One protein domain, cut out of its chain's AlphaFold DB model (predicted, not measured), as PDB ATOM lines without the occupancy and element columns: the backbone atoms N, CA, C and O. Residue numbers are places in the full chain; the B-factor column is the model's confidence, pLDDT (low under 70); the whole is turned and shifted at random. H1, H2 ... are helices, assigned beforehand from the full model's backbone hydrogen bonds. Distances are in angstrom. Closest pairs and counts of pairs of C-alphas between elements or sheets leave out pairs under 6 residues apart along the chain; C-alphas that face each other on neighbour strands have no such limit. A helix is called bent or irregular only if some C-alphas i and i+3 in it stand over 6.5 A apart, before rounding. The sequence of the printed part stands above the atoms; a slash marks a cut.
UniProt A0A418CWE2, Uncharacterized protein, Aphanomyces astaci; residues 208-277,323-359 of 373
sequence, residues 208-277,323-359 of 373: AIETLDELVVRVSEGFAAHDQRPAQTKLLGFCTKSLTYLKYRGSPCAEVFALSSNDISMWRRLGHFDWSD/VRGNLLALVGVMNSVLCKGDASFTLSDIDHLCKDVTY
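Overview. This is residues 208 to 277 and 323 to 359 of the 373 residues of an uncharacterized protein of Aphanomyces astaci (UniProt A0A418CWE2). What shape do these backbone atoms make? Helix H4 sits in the middle, with H1 and the long H2 on one side of it and H5 and H6 on the other; H3 folds back beside the last part of H2 as a small hairpin. What is it built of, and how large is it? The printed part has 107 residues with six named helices, H1 to H6 in order along the chain, and no named strand; its class is all helix. It is compact, with a radius of gyration of the C-alphas of 14.5 A, and spans 48 by 32 by 30 A.

Arrangement. What does the first helix meet? H1, residues 212 to 220, touches residues 231 to 232 alone of H2, residues 231 to 248, at a steep tilt of 48 degrees; the closest C-alphas, of Asp 213 and Ala 231, are 5.3 A apart. H1 also touches H4, residues 261 to 272, the closest C-alphas being those of Ser 220 and Met 266, 5.2 A. What follows H2? H3, residues 252 to 257, forms a helical hairpin with it at a shallow tilt of 11 degrees; the closest C-alphas, of Tyr 245 and Phe 257, are 4.9 A apart. H2 and H4 are close but not clearly touching, with the closest C-alphas, of Phe 238 and Asp 263, 7.5 A apart. How do the last helices stand? H5, residues 324 to 334, touches H4 at a steep tilt of 65 degrees, closest at the C-alphas of Ile 264 and Met 334, 5.5 A. H6, residues 347 to 353, is about perpendicular to H4 at 78 degrees and touches it, closest at the C-alphas of Gly 271 and Asp 349, 4.6 A. H5 only just touches H2 and H6, with 3 pairs of C-alphas within 8 A each. What do the backbones show? Every O i to N i+4 pair is within hydrogen-bond range in H1, H2, H4 and H6, against 6 of 7 in H5 and 0 of 2 in H3, where 2 of 3 O i to N i+3 pairs are.

Along the chain. Where do the helices begin and end? H1 begins at C-alpha 212, (53.450, -7.113, 41.269), and H6 ends at C-alpha 353, (55.395, -15.944, 30.829). How long are the longer ones? H2 measures 25.7 A, H4 16.5 A and H5 15.6 A from first to last C-alpha. Is any irregular? H3 is: C-alphas 252 and 255 are 7.1 A apart.

Size, cuts and confidence. Where is the cut? Residues 278 to 322 are not printed, and C-alphas 277 and 323 are 30.8 A apart. Which link is long? H5 to H6, with 12 residues between them. Where is confidence low? Under 70 are residues 208 to 213, 276 to 277, 323 to 326 and 354 to 359.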
ATOM      1  N   ALA A 208      53.141   5.983  43.244       44.97
ATOM      2  CA  ALA A 208      52.761   4.744  43.897       44.97
ATOM      3  C   ALA A 208      53.172   3.590  42.982       44.97
ATOM      4  O   ALA A 208      52.432   3.221  42.072       44.97
ATOM      5  N   ILE A 209      54.373   3.056  43.214       57.81
ATOM      6  CA  ILE A 209      54.895   1.895  42.498       57.81
ATOM      7  C   ILE A 209      53.909   0.746  42.729       57.81
ATOM      8  O   ILE A 209      53.779   0.241  43.848       57.81
ATOM      9  N   GLU A 210      53.184   0.369  41.674       62.19
ATOM     10  CA  GLU A 210      52.231  -0.738  41.696       62.19
ATOM     11  C   GLU A 210      52.963  -2.017  42.125       62.19
ATOM     12  O   GLU A 210      54.012  -2.381  41.587       62.19
ATOM     13  N   THR A 211      52.423  -2.729  43.114       64.69
ATOM     14  CA  THR A 211      53.007  -4.010  43.521       64.69
ATOM     15  C   THR A 211      52.765  -5.065  42.437       64.69
ATOM     16  O   THR A 211      51.741  -5.055  41.761       64.69
ATOM     17  N   LEU A 212      53.651  -6.058  42.281       63.53
ATOM     18  CA  LEU A 212      53.450  -7.113  41.269       63.53
ATOM     19  C   LEU A 212      52.127  -7.875  41.440       63.53
ATOM     20  O   LEU A 212      51.547  -8.334  40.461       63.53
ATOM     21  N   ASP A 213      51.650  -8.030  42.676       65.44
ATOM     22  CA  ASP A 213      50.347  -8.642  42.938       65.44
ATOM     23  C   ASP A 213      49.207  -7.776  42.367       65.44
ATOM     24  O   ASP A 213      48.261  -8.329  41.801       65.44
ATOM     25  N   GLU A 214      49.311  -6.447  42.453       70.06
ATOM     26  CA  GLU A 214      48.382  -5.496  41.828       70.06
ATOM     27  C   GLU A 214      48.504  -5.522  40.301       70.06
ATOM     28  O   GLU A 214      47.489  -5.726  39.634       70.06
ATOM     29  N   LEU A 215      49.729  -5.499  39.759       70.75
ATOM     30  CA  LEU A 215      50.001  -5.620  38.322       70.75
ATOM     31  C   LEU A 215      49.404  -6.908  37.749       70.75
ATOM     32  O   LEU A 215      48.711  -6.904  36.735       70.75
ATOM     33  N   VAL A 216      49.611  -8.040  38.419       73.56
ATOM     34  CA  VAL A 216      49.055  -9.337  38.016       73.56
ATOM     35  C   VAL A 216      47.534  -9.332  38.078       73.56
ATOM     36  O   VAL A 216      46.879  -9.880  37.189       73.56
ATOM     37  N   VAL A 217      46.939  -8.743  39.115       75.88
ATOM     38  CA  VAL A 217      45.479  -8.620  39.216       75.88
ATOM     39  C   VAL A 217      44.944  -7.754  38.075       75.88
ATOM     40  O   VAL A 217      43.983  -8.162  37.418       75.88
ATOM     41  N   ARG A 218      45.609  -6.636  37.780       79.44
ATOM     42  CA  ARG A 218      45.269  -5.715  36.697       79.44
ATOM     43  C   ARG A 218      45.412  -6.354  35.320       79.44
ATOM     44  O   ARG A 218      44.488  -6.272  34.531       79.44
ATOM     45  N   VAL A 219      46.511  -7.046  35.030       77.75
ATOM     46  CA  VAL A 219      46.725  -7.735  33.743       77.75
ATOM     47  C   VAL A 219      45.777  -8.921  33.592       77.75
ATOM     48  O   VAL A 219      45.267  -9.200  32.508       77.75
ATOM     49  N   SER A 220      45.524  -9.658  34.674       78.50
ATOM     50  CA  SER A 220      44.724 -10.877  34.590       78.50
ATOM     51  C   SER A 220      43.240 -10.612  34.363       78.50
ATOM     52  O   SER A 220      42.628 -11.488  33.752       78.50
ATOM     53  N   GLU A 221      42.681  -9.495  34.873       77.81
ATOM     54  CA  GLU A 221      41.259  -9.048  34.960       77.81
ATOM     55  C   GLU A 221      40.197 -10.166  35.043       77.81
ATOM     56  O   GLU A 221      39.045 -10.012  34.636       77.81
ATOM     57  N   GLY A 222      40.595 -11.356  35.471       72.69
ATOM     58  CA  GLY A 222      39.794 -12.572  35.387       72.69
ATOM     59  C   GLY A 222      39.584 -13.193  36.754       72.69
ATOM     60  O   GLY A 222      38.826 -14.148  36.899       72.69
ATOM     61  N   PHE A 223      40.234 -12.679  37.794       80.44
ATOM     62  CA  PHE A 223      39.902 -13.094  39.144       80.44
ATOM     63  C   PHE A 223      38.604 -12.429  39.582       80.44
ATOM     64  O   PHE A 223      38.347 -11.263  39.292       80.44
ATOM     65  N   ALA A 224      37.762 -13.188  40.277       77.12
ATOM     66  CA  ALA A 224      36.503 -12.653  40.754       77.12
ATOM     67  C   ALA A 224      36.759 -11.549  41.790       77.12
ATOM     68  O   ALA A 224      37.549 -11.744  42.709       77.12
ATOM     69  N   ALA A 225      36.051 -10.420  41.683       74.44
ATOM     70  CA  ALA A 225      36.243  -9.263  42.568       74.44
ATOM     71  C   ALA A 225      36.011  -9.576  44.061       74.44
ATOM     72  O   ALA A 225      36.538  -8.897  44.937       74.44
ATOM     73  N   HIS A 226      35.230 -10.617  44.364       78.56
ATOM     74  CA  HIS A 226      34.983 -11.081  45.729       78.56
ATOM     75  C   HIS A 226      36.071 -12.029  46.264       78.56
ATOM     76  O   HIS A 226      36.059 -12.367  47.446       78.56
ATOM     77  N   ASP A 227      36.998 -12.488  45.421       79.88
ATOM     78  CA  ASP A 227      38.112 -13.330  45.843       79.88
ATOM     79  C   ASP A 227      39.209 -12.456  46.464       79.88
ATOM     80  O   ASP A 227      39.979 -11.807  45.762       79.88
ATOM     81  N   GLN A 228      39.285 -12.454  47.793       79.31
ATOM     82  CA  GLN A 228      40.248 -11.660  48.569       79.31
ATOM     83  C   GLN A 228      41.605 -12.359  48.757       79.31
ATOM     84  O   GLN A 228      42.465 -11.880  49.491       79.31
ATOM     85  N   ARG A 229      41.818 -13.528  48.136       81.62
ATOM     86  CA  ARG A 229      43.087 -14.257  48.274       81.62
ATOM     87  C   ARG A 229      44.239 -13.516  47.571       81.62
ATOM     88  O   ARG A 229      43.992 -12.841  46.567       81.62
ATOM     89  N   PRO A 230      45.496 -13.707  48.016       77.50
ATOM     90  CA  PRO A 230      46.670 -13.155  47.337       77.50
ATOM     91  C   PRO A 230      46.760 -13.593  45.868       77.50
ATOM     92  O   PRO A 230      46.388 -14.729  45.538       77.50
ATOM     93  N   ALA A 231      47.291 -12.730  44.994       73.25
ATOM     94  CA  ALA A 231      47.360 -12.980  43.551       73.25
ATOM     95  C   ALA A 231      48.146 -14.261  43.229       73.25
ATOM     96  O   ALA A 231      47.681 -15.100  42.454       73.25
ATOM     97  N   GLN A 232      49.252 -14.503  43.938       70.69
ATOM     98  CA  GLN A 232      50.028 -15.744  43.835       70.69
ATOM     99  C   GLN A 232      49.198 -17.011  44.098       70.69
ATOM    100  O   GLN A 232      49.359 -18.023  43.413       70.69
ATOM    101  N   THR A 233      48.279 -16.972  45.066       75.31
ATOM    102  CA  THR A 233      47.417 -18.124  45.384       75.31
ATOM    103  C   THR A 233      46.393 -18.360  44.276       75.31
ATOM    104  O   THR A 233      46.128 -19.506  43.900       75.31
ATOM    105  N   LYS A 234      45.838 -17.280  43.724       81.44
ATOM    106  CA  LYS A 234      44.874 -17.328  42.622       81.44
ATOM    107  C   LYS A 234      45.514 -17.859  41.339       81.44
ATOM    108  O   LYS A 234      44.985 -18.798  40.745       81.44
ATOM    109  N   LEU A 235      46.689 -17.340  40.974       77.69
ATOM    110  CA  LEU A 235      47.484 -17.818  39.841       77.69
ATOM    111  C   LEU A 235      47.872 -19.288  39.991       77.69
ATOM    112  O   LEU A 235      47.755 -20.059  39.038       77.69
ATOM    113  N   LEU A 236      48.281 -19.711  41.191       76.06
ATOM    114  CA  LEU A 236      48.594 -21.113  41.451       76.06
ATOM    115  C   LEU A 236      47.365 -22.009  41.248       76.06
ATOM    116  O   LEU A 236      47.466 -23.059  40.608       76.06
ATOM    117  N   GLY A 237      46.203 -21.593  41.756       79.88
ATOM    118  CA  GLY A 237      44.935 -22.293  41.547       79.88
ATOM    119  C   GLY A 237      44.557 -22.384  40.067       79.88
ATOM    120  O   GLY A 237      44.221 -23.464  39.581       79.88
ATOM    121  N   PHE A 238      44.699 -21.282  39.334       84.12
ATOM    122  CA  PHE A 238      44.465 -21.195  37.892       84.12
ATOM    123  C   PHE A 238      45.388 -22.121  37.077       84.12
ATOM    124  O   PHE A 238      44.919 -22.916  36.252       84.12
ATOM    125  N   CYS A 239      46.692 -22.111  37.363       81.31
ATOM    126  CA  CYS A 239      47.656 -23.004  36.719       81.31
ATOM    127  C   CYS A 239      47.356 -24.473  37.048       81.31
ATOM    128  O   CYS A 239      47.402 -25.335  36.172       81.31
ATOM    129  N   THR A 240      46.985 -24.764  38.299       81.12
ATOM    130  CA  THR A 240      46.621 -26.118  38.748       81.12
ATOM    131  C   THR A 240      45.354 -26.623  38.056       81.12
ATOM    132  O   THR A 240      45.297 -27.782  37.637       81.12
ATOM    133  N   LYS A 241      44.349 -25.759  37.872       85.31
ATOM    134  CA  LYS A 241      43.142 -26.074  37.096       85.31
ATOM    135  C   LYS A 241      43.500 -26.411  35.649       85.31
ATOM    136  O   LYS A 241      43.088 -27.457  35.154       85.31
ATOM    137  N   SER A 242      44.333 -25.587  35.015       83.81
ATOM    138  CA  SER A 242      44.810 -25.791  33.638       83.81
ATOM    139  C   SER A 242      45.572 -27.106  33.471       83.81
ATOM    140  O   SER A 242      45.339 -27.858  32.525       83.81
ATOM    141  N   LEU A 243      46.410 -27.453  34.443       76.94
ATOM    142  CA  LEU A 243      47.097 -28.740  34.508       76.94
ATOM    143  C   LEU A 243      46.141 -29.925  34.609       76.94
ATOM    144  O   LEU A 243      46.276 -30.923  33.900       76.94
ATOM    145  N   THR A 244      45.172 -29.806  35.511       81.31
ATOM    146  CA  THR A 244      44.196 -30.859  35.774       81.31
ATOM    147  C   THR A 244      43.333 -31.093  34.538       81.31
ATOM    148  O   THR A 244      43.149 -32.240  34.131       81.31
ATOM    149  N   TYR A 245      42.915 -30.020  33.863       84.62
ATOM    150  CA  TYR A 245      42.261 -30.093  32.563       84.62
ATOM    151  C   TYR A 245      43.093 -30.883  31.549       84.62
ATOM    152  O   TYR A 245      42.620 -31.876  31.001       84.62
ATOM    153  N   LEU A 246      44.359 -30.507  31.333       80.69
ATOM    154  CA  LEU A 246      45.218 -31.171  30.347       80.69
ATOM    155  C   LEU A 246      45.449 -32.651  30.664       80.69
ATOM    156  O   LEU A 246      45.477 -33.469  29.743       80.69
ATOM    157  N   LYS A 247      45.576 -32.997  31.950       80.62
ATOM    158  CA  LYS A 247      45.739 -34.377  32.422       80.62
ATOM    159  C   LYS A 247      44.503 -35.230  32.136       80.62
ATOM    160  O   LYS A 247      44.640 -36.386  31.742       80.62
ATOM    161  N   TYR A 248      43.311 -34.670  32.326       80.38
ATOM    162  CA  TYR A 248      42.046 -35.389  32.181       80.38
ATOM    163  C   TYR A 248      41.314 -35.102  30.866       80.38
ATOM    164  O   TYR A 248      40.217 -35.614  30.684       80.38
ATOM    165  N   ARG A 249      41.909 -34.370  29.912       78.75
ATOM    166  CA  ARG A 249      41.233 -33.943  28.669       78.75
ATOM    167  C   ARG A 249      40.655 -35.080  27.821       78.75
ATOM    168  O   ARG A 249      39.704 -34.870  27.085       78.75
ATOM    169  N   GLY A 250      41.257 -36.270  27.889       77.62
ATOM    170  CA  GLY A 250      40.792 -37.473  27.183       77.62
ATOM    171  C   GLY A 250      39.866 -38.369  28.012       77.62
ATOM    172  O   GLY A 250      39.501 -39.449  27.558       77.62
ATOM    173  N   SER A 251      39.543 -37.962  29.239       82.25
ATOM    174  CA  SER A 251      38.673 -38.677  30.173       82.25
ATOM    175  C   SER A 251      37.268 -38.066  30.161       82.25
ATOM    176  O   SER A 251      37.142 -36.858  29.957       82.25
ATOM    177  N   PRO A 252      36.207 -38.835  30.465       75.31
ATOM    178  CA  PRO A 252      34.873 -38.281  30.718       75.31
ATOM    179  C   PRO A 252      34.848 -37.219  31.832       75.31
ATOM    180  O   PRO A 252      33.941 -36.398  31.874       75.31
ATOM    181  N   CYS A 253      35.863 -37.171  32.703       73.25
ATOM    182  CA  CYS A 253      35.988 -36.131  33.729       73.25
ATOM    183  C   CYS A 253      36.482 -34.769  33.197       73.25
ATOM    184  O   CYS A 253      36.631 -33.843  33.990       73.25
ATOM    185  N   ALA A 254      36.779 -34.628  31.898       73.44
ATOM    186  CA  ALA A 254      37.309 -33.390  31.319       73.44
ATOM    187  C   ALA A 254      36.383 -32.180  31.528       73.44
ATOM    188  O   ALA A 254      36.873 -31.071  31.730       73.44
ATOM    189  N   GLU A 255      35.065 -32.396  31.519       76.38
ATOM    190  CA  GLU A 255      34.058 -31.342  31.682       76.38
ATOM    191  C   GLU A 255      34.134 -30.670  33.060       76.38
ATOM    192  O   GLU A 255      34.049 -29.450  33.165       76.38
ATOM    193  N   VAL A 256      34.420 -31.446  34.111       80.06
ATOM    194  CA  VAL A 256      34.568 -30.943  35.490       80.06
ATOM    195  C   VAL A 256      35.732 -29.957  35.608       80.06
ATOM    196  O   VAL A 256      35.696 -29.023  36.407       80.06
ATOM    197  N   PHE A 257      36.772 -30.158  34.802       80.31
ATOM    198  CA  PHE A 257      37.974 -29.331  34.805       80.31
ATOM    199  C   PHE A 257      38.037 -28.387  33.607       80.31
ATOM    200  O   PHE A 257      39.094 -27.819  33.354       80.31
ATOM    201  N   ALA A 258      36.940 -28.217  32.865       83.50
ATOM    202  CA  ALA A 258      36.933 -27.389  31.672       83.50
ATOM    203  C   ALA A 258      37.405 -25.958  31.979       83.50
ATOM    204  O   ALA A 258      37.066 -25.349  33.004       83.50
ATOM    205  N   LEU A 259      38.219 -25.428  31.068       87.81
ATOM    206  CA  LEU A 259      38.643 -24.038  31.110       87.81
ATOM    207  C   LEU A 259      37.484 -23.158  30.648       87.81
ATOM    208  O   LEU A 259      36.926 -23.363  29.572       87.81
ATOM    209  N   SER A 260      37.105 -22.201  31.489       88.06
ATOM    210  CA  SER A 260      36.084 -21.210  31.167       88.06
ATOM    211  C   SER A 260      36.618 -20.185  30.162       88.06
ATOM    212  O   SER A 260      37.829 -20.039  29.987       88.06
ATOM    213  N   SER A 261      35.723 -19.415  29.540       85.06
ATOM    214  CA  SER A 261      36.102 -18.276  28.686       85.06
ATOM    215  C   SER A 261      37.011 -17.280  29.413       85.06
ATOM    216  O   SER A 261      37.932 -16.714  28.824       85.06
ATOM    217  N   ASN A 262      36.782 -17.110  30.710       86.38
ATOM    218  CA  ASN A 262      37.577 -16.256  31.569       86.38
ATOM    219  C   ASN A 262      38.987 -16.825  31.811       86.38
ATOM    220  O   ASN A 262      39.962 -16.086  31.739       86.38
ATOM    221  N   ASP A 263      39.113 -18.144  32.000       86.88
ATOM    222  CA  ASP A 263      40.422 -18.804  32.102       86.88
ATOM    223  C   ASP A 263      41.221 -18.670  30.793       86.88
ATOM    224  O   ASP A 263      42.427 -18.436  30.812       86.88
ATOM    225  N   ILE A 264      40.538 -18.785  29.649       87.25
ATOM    226  CA  ILE A 264      41.148 -18.613  28.325       87.25
ATOM    227  C   ILE A 264      41.636 -17.173  28.133       87.25
ATOM    228  O   ILE A 264      42.763 -16.944  27.697       87.25
ATOM    229  N   SER A 265      40.803 -16.197  28.492       86.56
ATOM    230  CA  SER A 265      41.147 -14.774  28.393       86.56
ATOM    231  C   SER A 265      42.322 -14.423  29.306       86.56
ATOM    232  O   SER A 265      43.229 -13.712  28.889       86.56
ATOM    233  N   MET A 266      42.355 -14.985  30.518       87.25
ATOM    234  CA  MET A 266      43.448 -14.801  31.470       87.25
ATOM    235  C   MET A 266      44.780 -15.336  30.935       87.25
ATOM    236  O   MET A 266      45.776 -14.624  30.995       87.25
ATOM    237  N   TRP A 267      44.805 -16.543  30.358       86.69
ATOM    238  CA  TRP A 267      46.009 -17.085  29.712       86.69
ATOM    239  C   TRP A 267      46.526 -16.173  28.602       86.69
ATOM    240  O   TRP A 267      47.724 -15.918  28.530       86.69
ATOM    241  N   ARG A 268      45.624 -15.668  27.754       87.25
ATOM    242  CA  ARG A 268      45.983 -14.783  26.641       87.25
ATOM    243  C   ARG A 268      46.535 -13.449  27.135       87.25
ATOM    244  O   ARG A 268      47.595 -13.046  26.677       87.25
ATOM    245  N   ARG A 269      45.869 -12.810  28.106       86.19
ATOM    246  CA  ARG A 269      46.344 -11.557  28.712       86.19
ATOM    247  C   ARG A 269      47.712 -11.733  29.364       86.19
ATOM    248  O   ARG A 269      48.612 -10.960  29.081       86.19
ATOM    249  N   LEU A 270      47.890 -12.782  30.168       83.69
ATOM    250  CA  LEU A 270      49.164 -13.048  30.838       83.69
ATOM    251  C   LEU A 270      50.289 -13.393  29.854       83.69
ATOM    252  O   LEU A 270      51.413 -12.967  30.069       83.69
ATOM    253  N   GLY A 271      50.023 -14.164  28.798       83.00
ATOM    254  CA  GLY A 271      51.071 -14.561  27.850       83.00
ATOM    255  C   GLY A 271      51.445 -13.487  26.825       83.00
ATOM    256  O   GLY A 271      52.560 -13.519  26.318       83.00
ATOM    257  N   HIS A 272      50.542 -12.548  26.519       85.31
ATOM    258  CA  HIS A 272      50.808 -11.421  25.610       85.31
ATOM    259  C   HIS A 272      51.254 -10.146  26.321       85.31
ATOM    260  O   HIS A 272      51.604  -9.181  25.647       85.31
ATOM    261  N   PHE A 273      51.226 -10.123  27.654       81.88
ATOM    262  CA  PHE A 273      51.750  -8.998  28.415       81.88
ATOM    263  C   PHE A 273      53.269  -8.914  28.249       81.88
ATOM    264  O   PHE A 273      53.951  -9.934  28.380       81.88
ATOM    265  N   ASP A 274      53.783  -7.717  27.955       77.81
ATOM    266  CA  ASP A 274      55.222  -7.494  27.865       77.81
ATOM    267  C   ASP A 274      55.814  -7.402  29.264       77.81
ATOM    268  O   ASP A 274      55.794  -6.391  29.954       77.81
ATOM    269  N   TRP A 275      56.340  -8.536  29.675       71.81
ATOM    270  CA  TRP A 275      56.960  -8.755  30.962       71.81
ATOM    271  C   TRP A 275      58.404  -8.241  31.042       71.81
ATOM    272  O   TRP A 275      59.066  -8.499  32.047       71.81
ATOM    273  N   SER A 276      58.950  -7.674  29.965       62.72
ATOM    274  CA  SER A 276      60.342  -7.213  29.866       62.72
ATOM    275  C   SER A 276      60.487  -5.690  29.939       62.72
ATOM    276  O   SER A 276      61.618  -5.216  30.018       62.72
ATOM    277  N   ASP A 277      59.379  -4.946  29.947       50.81
ATOM    278  CA  ASP A 277      59.379  -3.475  29.951       50.81
ATOM    279  C   ASP A 277      59.467  -2.846  31.359       50.81
ATOM    280  O   ASP A 277      59.653  -1.641  31.480       50.81
ATOM    281  N   VAL A 323      54.815 -33.772  28.345       52.31
ATOM    282  CA  VAL A 323      55.353 -33.828  26.982       52.31
ATOM    283  C   VAL A 323      54.898 -32.559  26.250       52.31
ATOM    284  O   VAL A 323      53.732 -32.189  26.371       52.31
ATOM    285  N   ARG A 324      55.761 -31.923  25.444       56.75
ATOM    286  CA  ARG A 324      55.470 -30.739  24.593       56.75
ATOM    287  C   ARG A 324      54.115 -30.811  23.856       56.75
ATOM    288  O   ARG A 324      53.445 -29.800  23.668       56.75
ATOM    289  N   GLY A 325      53.653 -32.020  23.521       59.12
ATOM    290  CA  GLY A 325      52.327 -32.278  22.944       59.12
ATOM    291  C   GLY A 325      51.123 -31.909  23.830       59.12
ATOM    292  O   GLY A 325      50.033 -31.686  23.311       59.12
ATOM    293  N   ASN A 326      51.284 -31.810  25.150       65.50
ATOM    294  CA  ASN A 326      50.224 -31.389  26.069       65.50
ATOM    295  C   ASN A 326      50.057 -29.868  26.118       65.50
ATOM    296  O   ASN A 326      48.927 -29.397  26.205       65.50
ATOM    297  N   LEU A 327      51.147 -29.110  25.988       73.44
ATOM    298  CA  LEU A 327      51.091 -27.650  25.881       73.44
ATOM    299  C   LEU A 327      50.493 -27.213  24.539       73.44
ATOM    300  O   LEU A 327      49.722 -26.264  24.495       73.44
ATOM    301  N   LEU A 328      50.740 -27.963  23.460       78.62
ATOM    302  CA  LEU A 328      50.063 -27.729  22.178       78.62
ATOM    303  C   LEU A 328      48.539 -27.873  22.279       78.62
ATOM    304  O   LEU A 328      47.808 -27.119  21.639       78.62
ATOM    305  N   ALA A 329      48.044 -28.802  23.102       79.56
ATOM    306  CA  ALA A 329      46.610 -28.911  23.357       79.56
ATOM    307  C   ALA A 329      46.076 -27.685  24.115       79.56
ATOM    308  O   ALA A 329      44.989 -27.212  23.794       79.56
ATOM    309  N   LEU A 330      46.847 -27.137  25.064       82.88
ATOM    310  CA  LEU A 330      46.499 -25.887  25.745       82.88
ATOM    311  C   LEU A 330      46.426 -24.725  24.752       82.88
ATOM    312  O   LEU A 330      45.416 -24.032  24.710       82.88
ATOM    313  N   VAL A 331      47.441 -24.575  23.897       85.31
ATOM    314  CA  VAL A 331      47.472 -23.571  22.822       85.31
ATOM    315  C   VAL A 331      46.257 -23.707  21.898       85.31
ATOM    316  O   VAL A 331      45.621 -22.711  21.565       85.31
ATOM    317  N   GLY A 332      45.886 -24.936  21.528       82.94
ATOM    318  CA  GLY A 332      44.688 -25.201  20.732       82.94
ATOM    319  C   GLY A 332      43.403 -24.709  21.404       82.94
ATOM    320  O   GLY A 332      42.571 -24.086  20.748       82.94
ATOM    321  N   VAL A 333      43.260 -24.923  22.715       86.31
ATOM    322  CA  VAL A 333      42.117 -24.405  23.486       86.31
ATOM    323  C   VAL A 333      42.161 -22.880  23.575       86.31
ATOM    324  O   VAL A 333      41.138 -22.240  23.341       86.31
ATOM    325  N   MET A 334      43.328 -22.280  23.824       87.31
ATOM    326  CA  MET A 334      43.472 -20.819  23.896       87.31
ATOM    327  C   MET A 334      43.138 -20.123  22.574       87.31
ATOM    328  O   MET A 334      42.636 -19.002  22.567       87.31
ATOM    329  N   ASN A 335      43.383 -20.802  21.454       87.38
ATOM    330  CA  ASN A 335      43.087 -20.299  20.118       87.38
ATOM    331  C   ASN A 335      41.688 -20.669  19.604       87.38
ATOM    332  O   ASN A 335      41.295 -20.212  18.534       87.38
ATOM    333  N   SER A 336      40.914 -21.462  20.351       83.44
ATOM    334  CA  SER A 336      39.554 -21.858  19.947       83.44
ATOM    335  C   SER A 336      38.558 -20.694  19.913       83.44
ATOM    336  O   SER A 336      37.511 -20.800  19.280       83.44
ATOM    337  N   VAL A 337      38.900 -19.582  20.567       82.38
ATOM    338  CA  VAL A 337      38.060 -18.383  20.703       82.38
ATOM    339  C   VAL A 337      38.512 -17.215  19.817       82.38
ATOM    340  O   VAL A 337      37.988 -16.115  19.963       82.38
ATOM    341  N   LEU A 338      39.482 -17.426  18.918       83.50
ATOM    342  CA  LEU A 338      40.028 -16.358  18.074       83.50
ATOM    343  C   LEU A 338      38.970 -15.774  17.131       83.50
ATOM    344  O   LEU A 338      38.323 -16.492  16.363       83.50
ATOM    345  N   CYS A 339      38.875 -14.451  17.131       80.00
ATOM    346  CA  CYS A 339      38.149 -13.666  16.149       80.00
ATOM    347  C   CYS A 339      39.095 -13.124  15.064       80.00
ATOM    348  O   CYS A 339      40.322 -13.228  15.135       80.00
ATOM    349  N   LYS A 340      38.523 -12.549  13.998       76.12
ATOM    350  CA  LYS A 340      39.317 -11.923  12.932       76.12
ATOM    351  C   LYS A 340      40.115 -10.745  13.493       76.12
ATOM    352  O   LYS A 340      39.515  -9.769  13.925       76.12
ATOM    353  N   GLY A 341      41.440 -10.818  13.379       75.94
ATOM    354  CA  GLY A 341      42.363  -9.773  13.830       75.94
ATOM    355  C   GLY A 341      43.069 -10.089  15.150       75.94
ATOM    356  O   GLY A 341      44.024  -9.397  15.484       75.94
ATOM    357  N   ASP A 342      42.664 -11.150  15.853       82.19
ATOM    358  CA  ASP A 342      43.288 -11.533  17.117       82.19
ATOM    359  C   ASP A 342      44.663 -12.180  16.902       82.19
ATOM    360  O   ASP A 342      44.846 -13.027  16.021       82.19
ATOM    361  N   ALA A 343      45.622 -11.833  17.763       84.69
ATOM    362  CA  ALA A 343      46.922 -12.490  17.804       84.69
ATOM    363  C   ALA A 343      46.778 -13.952  18.260       84.69
ATOM    364  O   ALA A 343      46.087 -14.259  19.238       84.69
ATOM    365  N   SER A 344      47.438 -14.877  17.563       87.50
ATOM    366  CA  SER A 344      47.467 -16.280  17.974       87.50
ATOM    367  C   SER A 344      48.264 -16.436  19.263       87.50
ATOM    368  O   SER A 344      49.373 -15.923  19.358       87.50
ATOM    369  N   PHE A 345      47.729 -17.198  20.210       87.00
ATOM    370  CA  PHE A 345      48.485 -17.671  21.358       87.00
ATOM    371  C   PHE A 345      49.434 -18.791  20.909       87.00
ATOM    372  O   PHE A 345      49.040 -19.658  20.124       87.00
ATOM    373  N   THR A 346      50.675 -18.788  21.371       86.44
ATOM    374  CA  THR A 346      51.735 -19.701  20.935       86.44
ATOM    375  C   THR A 346      52.455 -20.324  22.127       86.44
ATOM    376  O   THR A 346      52.290 -19.909  23.270       86.44
ATOM    377  N   LEU A 347      53.279 -21.345  21.868       81.88
ATOM    378  CA  LEU A 347      54.171 -21.871  22.907       81.88
ATOM    379  C   LEU A 347      55.173 -20.811  23.378       81.88
ATOM    380  O   LEU A 347      55.521 -20.813  24.547       81.88
ATOM    381  N   SER A 348      55.569 -19.879  22.504       79.56
ATOM    382  CA  SER A 348      56.462 -18.778  22.867       79.56
ATOM    383  C   SER A 348      55.845 -17.824  23.887       79.56
ATOM    384  O   SER A 348      56.589 -17.278  24.688       79.56
ATOM    385  N   ASP A 349      54.518 -17.672  23.911       80.50
ATOM    386  CA  ASP A 349      53.816 -16.852  24.912       80.50
ATOM    387  C   ASP A 349      53.828 -17.532  26.290       80.50
ATOM    388  O   ASP A 349      54.007 -16.887  27.322       80.50
ATOM    389  N   ILE A 350      53.701 -18.865  26.310       77.88
ATOM    390  CA  ILE A 350      53.875 -19.661  27.533       77.88
ATOM    391  C   ILE A 350      55.327 -19.564  27.993       77.88
ATOM    392  O   ILE A 350      55.574 -19.283  29.160       77.88
ATOM    393  N   ASP A 351      56.281 -19.755  27.081       73.44
ATOM    394  CA  ASP A 351      57.701 -19.654  27.395       73.44
ATOM    395  C   ASP A 351      58.026 -18.251  27.914       73.44
ATOM    396  O   ASP A 351      58.722 -18.146  28.909       73.44
ATOM    397  N   HIS A 352      57.486 -17.184  27.315       73.62
ATOM    398  CA  HIS A 352      57.686 -15.798  27.748       73.62
ATOM    399  C   HIS A 352      57.160 -15.536  29.159       73.62
ATOM    400  O   HIS A 352      57.895 -14.982  29.977       73.62
ATOM    401  N   LEU A 353      55.948 -16.004  29.474       71.81
ATOM    402  CA  LEU A 353      55.395 -15.944  30.829       71.81
ATOM    403  C   LEU A 353      56.287 -16.675  31.851       71.81
ATOM    404  O   LEU A 353      56.321 -16.306  33.023       71.81
ATOM    405  N   CYS A 354      57.004 -17.705  31.396       67.50
ATOM    406  CA  CYS A 354      57.806 -18.611  32.220       67.50
ATOM    407  C   CYS A 354      59.315 -18.421  32.051       67.50
ATOM    408  O   CYS A 354      60.084 -19.266  32.511       67.50
ATOM    409  N   LYS A 355      59.752 -17.366  31.352       65.12
ATOM    410  CA  LYS A 355      61.169 -17.040  31.244       65.12
ATOM    411  C   LYS A 355      61.630 -16.685  32.647       65.12
ATOM    412  O   LYS A 355      61.116 -15.746  33.254       65.12
ATOM    413  N   ASP A 356      62.584 -17.462  33.150       52.84
ATOM    414  CA  ASP A 356      63.289 -17.115  34.371       52.84
ATOM    415  C   ASP A 356      63.924 -15.737  34.158       52.84
ATOM    416  O   ASP A 356      64.605 -15.502  33.158       52.84
ATOM    417  N   VAL A 357      63.637 -14.809  35.071       54.97
ATOM    418  CA  VAL A 357      64.275 -13.495  35.085       54.97
ATOM    419  C   VAL A 357      65.764 -13.749  35.298       54.97
ATOM    420  O   VAL A 357      66.156 -14.238  36.355       54.97
ATOM    421  N   THR A 358      66.590 -13.494  34.282       44.41
ATOM    422  CA  THR A 358      68.046 -13.494  34.440       44.41
ATOM    423  C   THR A 358      68.411 -12.333  35.346       44.41
ATOM    424  O   THR A 358      68.260 -11.171  34.973       44.41
ATOM    425  N   TYR A 359      68.828 -12.684  36.556       44.47
ATOM    426  CA  TYR A 359      69.296 -11.759  37.570       44.47
ATOM    427  C   TYR A 359      70.638 -11.163  37.121       44.47
ATOM    428  O   TYR A 359      71.490 -11.922  36.655       44.47
TER     429      TYR A 359